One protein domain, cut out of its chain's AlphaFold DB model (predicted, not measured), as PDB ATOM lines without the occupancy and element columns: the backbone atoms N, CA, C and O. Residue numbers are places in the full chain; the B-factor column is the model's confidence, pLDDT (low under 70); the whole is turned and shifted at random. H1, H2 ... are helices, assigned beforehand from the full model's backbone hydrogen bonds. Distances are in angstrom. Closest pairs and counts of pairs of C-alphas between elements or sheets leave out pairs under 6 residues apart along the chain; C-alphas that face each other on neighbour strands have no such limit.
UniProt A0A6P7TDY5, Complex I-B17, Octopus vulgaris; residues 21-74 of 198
ATOM      1  N   TRP A  21     -33.994 -26.729 -46.686       86.00
ATOM      2  CA  TRP A  21     -32.555 -26.819 -46.950       86.00
ATOM      3  C   TRP A  21     -31.720 -25.887 -46.054       86.00
ATOM      4  O   TRP A  21     -30.603 -26.246 -45.681       86.00
ATOM      5  N   GLN A  22     -32.262 -24.728 -45.658       87.38
ATOM      6  CA  GLN A  22     -31.617 -23.805 -44.715       87.38
ATOM      7  C   GLN A  22     -31.543 -24.448 -43.333       87.38
ATOM      8  O   GLN A  22     -30.460 -24.511 -42.749       87.38
ATOM      9  N   LYS A  23     -32.647 -25.070 -42.897       83.50
ATOM     10  CA  LYS A  23     -32.710 -25.844 -41.653       83.50
ATOM     11  C   LYS A  23     -31.675 -26.970 -41.631       83.50
ATOM     12  O   LYS A  23     -30.935 -27.095 -40.659       83.50
ATOM     13  N   LYS A  24     -31.563 -27.757 -42.710       84.69
ATOM     14  CA  LYS A  24     -30.540 -28.818 -42.830       84.69
ATOM     15  C   LYS A  24     -29.118 -28.260 -42.723       84.69
ATOM     16  O   LYS A  24     -28.314 -28.794 -41.966       84.69
ATOM     17  N   ARG A  25     -28.816 -27.164 -43.428       86.88
ATOM     18  CA  ARG A  25     -27.490 -26.521 -43.405       86.88
ATOM     19  C   ARG A  25     -27.153 -25.928 -42.033       86.88
ATOM     20  O   ARG A  25     -26.014 -26.031 -41.589       86.88
ATOM     21  N   ARG A  26     -28.136 -25.338 -41.349       87.69
ATOM     22  CA  ARG A  26     -28.002 -24.830 -39.977       87.69
ATOM     23  C   ARG A  26     -27.734 -25.960 -38.990       87.69
ATOM     24  O   ARG A  26     -26.798 -25.854 -38.209       87.69
ATOM     25  N   LEU A  27     -28.511 -27.042 -39.053       85.69
ATOM     26  CA  LEU A  27     -28.315 -28.222 -38.207       85.69
ATOM     27  C   LEU A  27     -26.950 -28.880 -38.446       85.69
ATOM     28  O   LEU A  27     -26.291 -29.237 -37.476       85.69
ATOM     29  N   ALA A  28     -26.493 -28.970 -39.699       85.81
ATOM     30  CA  ALA A  28     -25.155 -29.464 -40.029       85.81
ATOM     31  C   ALA A  28     -24.054 -28.585 -39.417       85.81
ATOM     32  O   ALA A  28     -23.177 -29.091 -38.729       85.81
ATOM     33  N   ARG A  29     -24.155 -27.259 -39.565       87.06
ATOM     34  CA  ARG A  29     -23.210 -26.312 -38.951       87.06
ATOM     35  C   ARG A  29     -23.217 -26.388 -37.422       87.06
ATOM     36  O   ARG A  29     -22.170 -26.308 -36.794       87.06
ATOM     37  N   LEU A  30     -24.391 -26.530 -36.808       83.88
ATOM     38  CA  LEU A  30     -24.496 -26.722 -35.362       83.88
ATOM     39  C   LEU A  30     -23.878 -28.053 -34.928       83.88
ATOM     40  O   LEU A  30     -23.260 -28.091 -33.873       83.88
ATOM     41  N   ALA A  31     -24.007 -29.116 -35.725       82.75
ATOM     42  CA  ALA A  31     -23.342 -30.390 -35.467       82.75
ATOM     43  C   ALA A  31     -21.813 -30.269 -35.583       82.75
ATOM     44  O   ALA A  31     -21.111 -30.775 -34.713       82.75
ATOM     45  N   GLU A  32     -21.304 -29.535 -36.578       81.94
ATOM     46  CA  GLU A  32     -19.874 -29.207 -36.702       81.94
ATOM     47  C   GLU A  32     -19.369 -28.423 -35.481       81.94
ATOM     48  O   GLU A  32     -18.356 -28.781 -34.887       81.94
ATOM     49  N   PHE A  33     -20.100 -27.387 -35.055       82.00
ATOM     50  CA  PHE A  33     -19.736 -26.571 -33.891       82.00
ATOM     51  C   PHE A  33     -19.903 -27.292 -32.554       82.00
ATOM     52  O   PHE A  33     -19.193 -26.975 -31.603       82.00
ATOM     53  N   LYS A  34     -20.826 -28.256 -32.468       79.81
ATOM     54  CA  LYS A  34     -21.007 -29.103 -31.283       79.81
ATOM     55  C   LYS A  34     -19.785 -29.998 -31.038       79.81
ATOM     56  O   LYS A  34     -19.591 -30.431 -29.906       79.81
ATOM     57  N   GLY A  35     -18.953 -30.224 -32.058       78.81
ATOM     58  CA  GLY A  35     -17.747 -31.041 -31.960       78.81
ATOM     59  C   GLY A  35     -18.048 -32.522 -31.718       78.81
ATOM     60  O   GLY A  35     -19.187 -32.984 -31.841       78.81
ATOM     61  N   SER A  36     -17.014 -33.294 -31.381       80.00
ATOM     62  CA  SER A  36     -17.183 -34.694 -30.984       80.00
ATOM     63  C   SER A  36     -17.857 -34.796 -29.615       80.00
ATOM     64  O   SER A  36     -17.544 -34.044 -28.700       80.00
ATOM     65  N   GLN A  37     -18.735 -35.788 -29.441       78.75
ATOM     66  CA  GLN A  37     -19.302 -36.126 -28.126       78.75
ATOM     67  C   GLN A  37     -18.230 -36.608 -27.133       78.75
ATOM     68  O   GLN A  37     -18.419 -36.536 -25.921       78.75
ATOM     69  N   TYR A  38     -17.112 -37.113 -27.654       78.69
ATOM     70  CA  TYR A  38     -15.993 -37.598 -26.863       78.69
ATOM     71  C   TYR A  38     -15.135 -36.442 -26.347       78.69
ATOM     72  O   TYR A  38     -14.968 -35.447 -27.063       78.69
ATOM     73  N   PRO A  39     -14.564 -36.578 -25.135       78.69
ATOM     74  CA  PRO A  39     -13.575 -35.627 -24.654       78.69
ATOM     75  C   PRO A  39     -12.402 -35.563 -25.643       78.69
ATOM     76  O   PRO A  39     -12.093 -36.572 -26.287       78.69
ATOM     77  N   PRO A  40     -11.744 -34.399 -25.778       80.50
ATOM     78  CA  PRO A  40     -10.577 -34.286 -26.637       80.50
ATOM     79  C   PRO A  40      -9.534 -35.311 -26.187       80.50
ATOM     80  O   PRO A  40      -9.144 -35.344 -25.019       80.50
ATOM     81  N   PHE A  41      -9.107 -36.172 -27.106       77.12
ATOM     82  CA  PHE A  41      -8.015 -37.094 -26.834       77.12
ATOM     83  C   PHE A  41      -6.689 -36.347 -26.985       77.12
ATOM     84  O   PHE A  41      -6.528 -35.510 -27.877       77.12
ATOM     85  N   SER A  42      -5.734 -36.631 -26.098       80.69
ATOM     86  CA  SER A  42      -4.386 -36.095 -26.260       80.69
ATOM     87  C   SER A  42      -3.739 -36.740 -27.481       80.69
ATOM     88  O   SER A  42      -3.693 -37.964 -27.585       80.69
ATOM     89  N   ILE A  43      -3.242 -35.912 -28.395       83.38
ATOM     90  CA  ILE A  43      -2.471 -36.359 -29.564       83.38
ATOM     91  C   ILE A  43      -1.020 -36.665 -29.148       83.38
ATOM     92  O   ILE A  43      -0.283 -37.308 -29.886       83.38
ATOM     93  N   GLU A  44      -0.597 -36.225 -27.954       89.25
ATOM     94  CA  GLU A  44       0.742 -36.489 -27.436       89.25
ATOM     95  C   GLU A  44       0.942 -37.995 -27.188       89.25
ATOM     96  O   GLU A  44       0.273 -38.569 -26.322       89.25
ATOM     97  N   PRO A  45       1.893 -38.646 -27.881       87.06
ATOM     98  CA  PRO A  45       2.213 -40.038 -27.616       87.06
ATOM     99  C   PRO A  45       2.934 -40.150 -26.266       87.06
ATOM    100  O   PRO A  45       3.956 -39.493 -26.036       87.06
ATOM    101  N   MET A  46       2.402 -41.008 -25.384       83.31
ATOM    102  CA  MET A  46       2.920 -41.291 -24.034       83.31
ATOM    103  C   MET A  46       3.182 -40.015 -23.212       83.31
ATOM    104  O   MET A  46       4.343 -39.681 -22.953       83.31
ATOM    105  N   PRO A  47       2.137 -39.290 -22.775       86.56
ATOM    106  CA  PRO A  47       2.298 -38.034 -22.041       86.56
ATOM    107  C   PRO A  47       2.936 -38.239 -20.658       86.56
ATOM    108  O   PRO A  47       3.727 -37.414 -20.206       86.56
ATOM    109  N   HIS A  48       2.650 -39.363 -19.997       87.44
ATOM    110  CA  HIS A  48       3.170 -39.655 -18.662       87.44
ATOM    111  C   HIS A  48       4.509 -40.393 -18.704       87.44
ATOM    112  O   HIS A  48       4.692 -41.346 -19.460       87.44
ATOM    113  N   GLU A  49       5.421 -40.004 -17.813       85.75
ATOM    114  CA  GLU A  49       6.771 -40.574 -17.696       85.75
ATOM    115  C   GLU A  49       6.764 -42.071 -17.389       85.75
ATOM    116  O   GLU A  49       7.592 -42.809 -17.912       85.75
ATOM    117  N   ARG A  50       5.782 -42.547 -16.612       86.12
ATOM    118  CA  ARG A  50       5.641 -43.973 -16.286       86.12
ATOM    119  C   ARG A  50       5.509 -44.837 -17.536       86.12
ATOM    120  O   ARG A  50       6.192 -45.840 -17.636       86.12
ATOM    121  N   HIS A  51       4.729 -44.412 -18.529       82.81
ATOM    122  CA  HIS A  51       4.598 -45.155 -19.787       82.81
ATOM    123  C   HIS A  51       5.902 -45.207 -20.596       82.81
ATOM    124  O   HIS A  51       6.048 -46.067 -21.455       82.81
ATOM    125  N   ARG A  52       6.849 -44.299 -20.324       85.69
ATOM    126  CA  ARG A  52       8.166 -44.259 -20.976       85.69
ATOM    127  C   ARG A  52       9.208 -45.101 -20.231       85.69
ATOM    128  O   ARG A  52      10.133 -45.601 -20.863       85.69
ATOM    129  N   LEU A  53       9.073 -45.211 -18.906       83.81
ATOM    130  CA  LEU A  53      10.075 -45.780 -17.996       83.81
ATOM    131  C   LEU A  53       9.702 -47.153 -17.407       83.81
ATOM    132  O   LEU A  53      10.561 -47.793 -16.808       83.81
ATOM    133  N   ASP A  54       8.448 -47.594 -17.529       81.56
ATOM    134  CA  ASP A  54       7.986 -48.885 -17.003       81.56
ATOM    135  C   ASP A  54       8.668 -50.073 -17.708       81.56
ATOM    136  O   ASP A  54       9.126 -49.934 -18.833       81.56
ATOM    137  N   GLY A  55       8.754 -51.241 -17.063       74.88
ATOM    138  CA  GLY A  55       9.796 -52.263 -17.269       74.88
ATOM    139  C   GLY A  55      10.094 -52.760 -18.696       74.88
ATOM    140  O   GLY A  55      11.226 -53.157 -18.956       74.88
ATOM    141  N   LYS A  56       9.143 -52.732 -19.640       78.12
ATOM    142  CA  LYS A  56       9.425 -53.051 -21.064       78.12
ATOM    143  C   LYS A  56      10.003 -51.868 -21.856       78.12
ATOM    144  O   LYS A  56      10.448 -52.044 -22.987       78.12
ATOM    145  N   GLY A  57      10.018 -50.689 -21.249       82.81
ATOM    146  CA  GLY A  57      10.421 -49.421 -21.822       82.81
ATOM    147  C   GLY A  57       9.558 -49.010 -23.010       82.81
ATOM    148  O   GLY A  57       8.505 -49.574 -23.305       82.81
ATOM    149  N   MET A  58      10.056 -48.005 -23.715       84.44
ATOM    150  CA  MET A  58       9.484 -47.521 -24.962       84.44
ATOM    151  C   MET A  58       9.893 -48.438 -26.119       84.44
ATOM    152  O   MET A  58      11.095 -48.675 -26.306       84.44
ATOM    153  N   THR A  59       8.934 -48.917 -26.916       91.19
ATOM    154  CA  THR A  59       9.252 -49.670 -28.141       91.19
ATOM    155  C   THR A  59       9.935 -48.769 -29.179       91.19
ATOM    156  O   THR A  59       9.901 -47.540 -29.081       91.19
ATOM    157  N   ASP A  60      10.578 -49.350 -30.193       92.06
ATOM    158  CA  ASP A  60      11.220 -48.556 -31.252       92.06
ATOM    159  C   ASP A  60      10.202 -47.712 -32.036       92.06
ATOM    160  O   ASP A  60      10.481 -46.560 -32.372       92.06
ATOM    161  N   ALA A  61       8.998 -48.251 -32.258       90.94
ATOM    162  CA  ALA A  61       7.891 -47.536 -32.889       90.94
ATOM    163  C   ALA A  61       7.432 -46.348 -32.029       90.94
ATOM    164  O   ALA A  61       7.296 -45.225 -32.517       90.94
ATOM    165  N   ASP A  62       7.287 -46.571 -30.724       90.56
ATOM    166  CA  ASP A  62       6.936 -45.526 -29.768       90.56
ATOM    167  C   ASP A  62       7.978 -44.395 -29.767       90.56
ATOM    168  O   ASP A  62       7.622 -43.212 -29.814       90.56
ATOM    169  N   ARG A  63       9.277 -44.739 -29.778       90.25
ATOM    170  CA  ARG A  63      10.385 -43.764 -29.853       90.25
ATOM    171  C   ARG A  63      10.322 -42.915 -31.116       90.25
ATOM    172  O   ARG A  63      10.553 -41.707 -31.042       90.25
ATOM    173  N   GLN A  64       9.997 -43.517 -32.257       94.06
ATOM    174  CA  GLN A  64       9.832 -42.794 -33.519       94.06
ATOM    175  C   GLN A  64       8.654 -41.817 -33.459       94.06
ATOM    176  O   GLN A  64       8.828 -40.649 -33.812       94.06
ATOM    177  N   LEU A  65       7.503 -42.244 -32.926       91.31
ATOM    178  CA  LEU A  65       6.330 -41.379 -32.747       91.31
ATOM    179  C   LEU A  65       6.629 -40.191 -31.832       91.31
ATOM    180  O   LEU A  65       6.271 -39.054 -32.136       91.31
ATOM    181  N   ARG A  66       7.337 -40.420 -30.722       90.69
ATOM    182  CA  ARG A  66       7.732 -39.329 -29.823       90.69
ATOM    183  C   ARG A  66       8.735 -38.386 -30.467       90.69
ATOM    184  O   ARG A  66       8.623 -37.178 -30.278       90.69
ATOM    185  N   LYS A  67       9.704 -38.918 -31.214       93.00
ATOM    186  CA  LYS A  67      10.667 -38.106 -31.964       93.00
ATOM    187  C   LYS A  67       9.945 -37.212 -32.969       93.00
ATOM    188  O   LYS A  67      10.255 -36.030 -33.030       93.00
ATOM    189  N   GLN A  68       8.977 -37.755 -33.704       94.19
ATOM    190  CA  GLN A  68       8.148 -36.983 -34.622       94.19
ATOM    191  C   GLN A  68       7.363 -35.896 -33.882       94.19
ATOM    192  O   GLN A  68       7.498 -34.729 -34.222       94.19
ATOM    193  N   TRP A  69       6.657 -36.244 -32.803       92.75
ATOM    194  CA  TRP A  69       5.899 -35.267 -32.017       92.75
ATOM    195  C   TRP A  69       6.770 -34.121 -31.485       92.75
ATOM    196  O   TRP A  69       6.348 -32.969 -31.506       92.75
ATOM    197  N   LEU A  70       7.995 -34.419 -31.035       92.75
ATOM    198  CA  LEU A  70       8.958 -33.405 -30.590       92.75
ATOM    199  C   LEU A  70       9.428 -32.504 -31.736       92.75
ATOM    200  O   LEU A  70       9.624 -31.311 -31.522       92.75
ATOM    201  N   LEU A  71       9.608 -33.057 -32.937       94.31
ATOM    202  CA  LEU A  71       9.940 -32.272 -34.126       94.31
ATOM    203  C   LEU A  71       8.772 -31.381 -34.552       94.31
ATOM    204  O   LEU A  71       9.011 -30.238 -34.927       94.31
ATOM    205  N   ASP A  72       7.538 -31.864 -34.422       93.38
ATOM    206  CA  ASP A  72       6.325 -31.109 -34.744       93.38
ATOM    207  C   ASP A  72       6.098 -29.921 -33.788       93.38
ATOM    208  O   ASP A  72       5.401 -28.972 -34.141       93.38
ATOM    209  N   GLN A  73       6.706 -29.928 -32.591       91.69
ATOM    210  CA  GLN A  73       6.693 -28.764 -31.691       91.69
ATOM    211  C   GLN A  73       7.605 -27.623 -32.168       91.69
ATOM    212  O   GLN A  73       7.502 -26.506 -31.651       91.69
ATOM    213  N   ASN A  74       8.509 -27.870 -33.121       92.50
ATOM    214  CA  ASN A  74       9.340 -26.808 -33.672       92.50
ATOM    215  C   ASN A  74       8.490 -25.915 -34.576       92.50
ATOM    216  O   ASN A  74       8.047 -26.321 -35.650       92.50
TER     217      ASN A  74
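Overview. This is residues 21 to 74 of the 198 residues of the protein "Complex I-B17" of Octopus vulgaris (UniProt A0A6P7TDY5). A long arm that begins with H1 and runs on as an outstretched strip of chain leads to a small loose head, where the short H2 and the longer H3 are set apart from each other. Residues 21 to 42, of which 21 to 34 belong to H1, stick out from that head, and this arm makes much of the length. The printed part has 54 residues with three named helices, in the order H1, H2, H3, and no named strand; the class is all helix, with 32 residues in helices. The whole is extended, with a radius of gyration of the C-alphas of 18.7 A and spans of 56 by 24 by 16 A.

Arrangement. Start with the longest helix, H1, residues 21 to 34, which touches no helix. Past it, a long link of 14 residues leads to H2, residues 49 to 53, and H1 and H2 are apart. A short link of 6 residues then leads to H3, residues 60 to 72; H2 and H3 are apart, and so are H1 and H3. In H1, H2 and H3 every O i to N i+4 pair is within hydrogen-bond range.

Along the chain. Find C-alpha 21 at (-32.555, -26.819, -46.950); from there H1 runs 19.6 A to C-alpha 34 at (-21.007, -29.103, -31.283). H2 is the five residues from Glu 49 to Leu 53. For H3, look at C-alpha 60 at (11.220, -48.556, -31.252) and watch y climb to C-alpha 72 at (6.325, -31.109, -34.744), 18.5 A away.

Size, cuts and confidence. The C-alphas of Trp 21 and Gly 55, the two farthest apart, are 57.6 A from each other. Without the stretch that stands free, the body is 32 residues spanning 30 by 17 by 12 A. The printed part has no cut, its mean pLDDT is 85.9, and no printed residue is under 70.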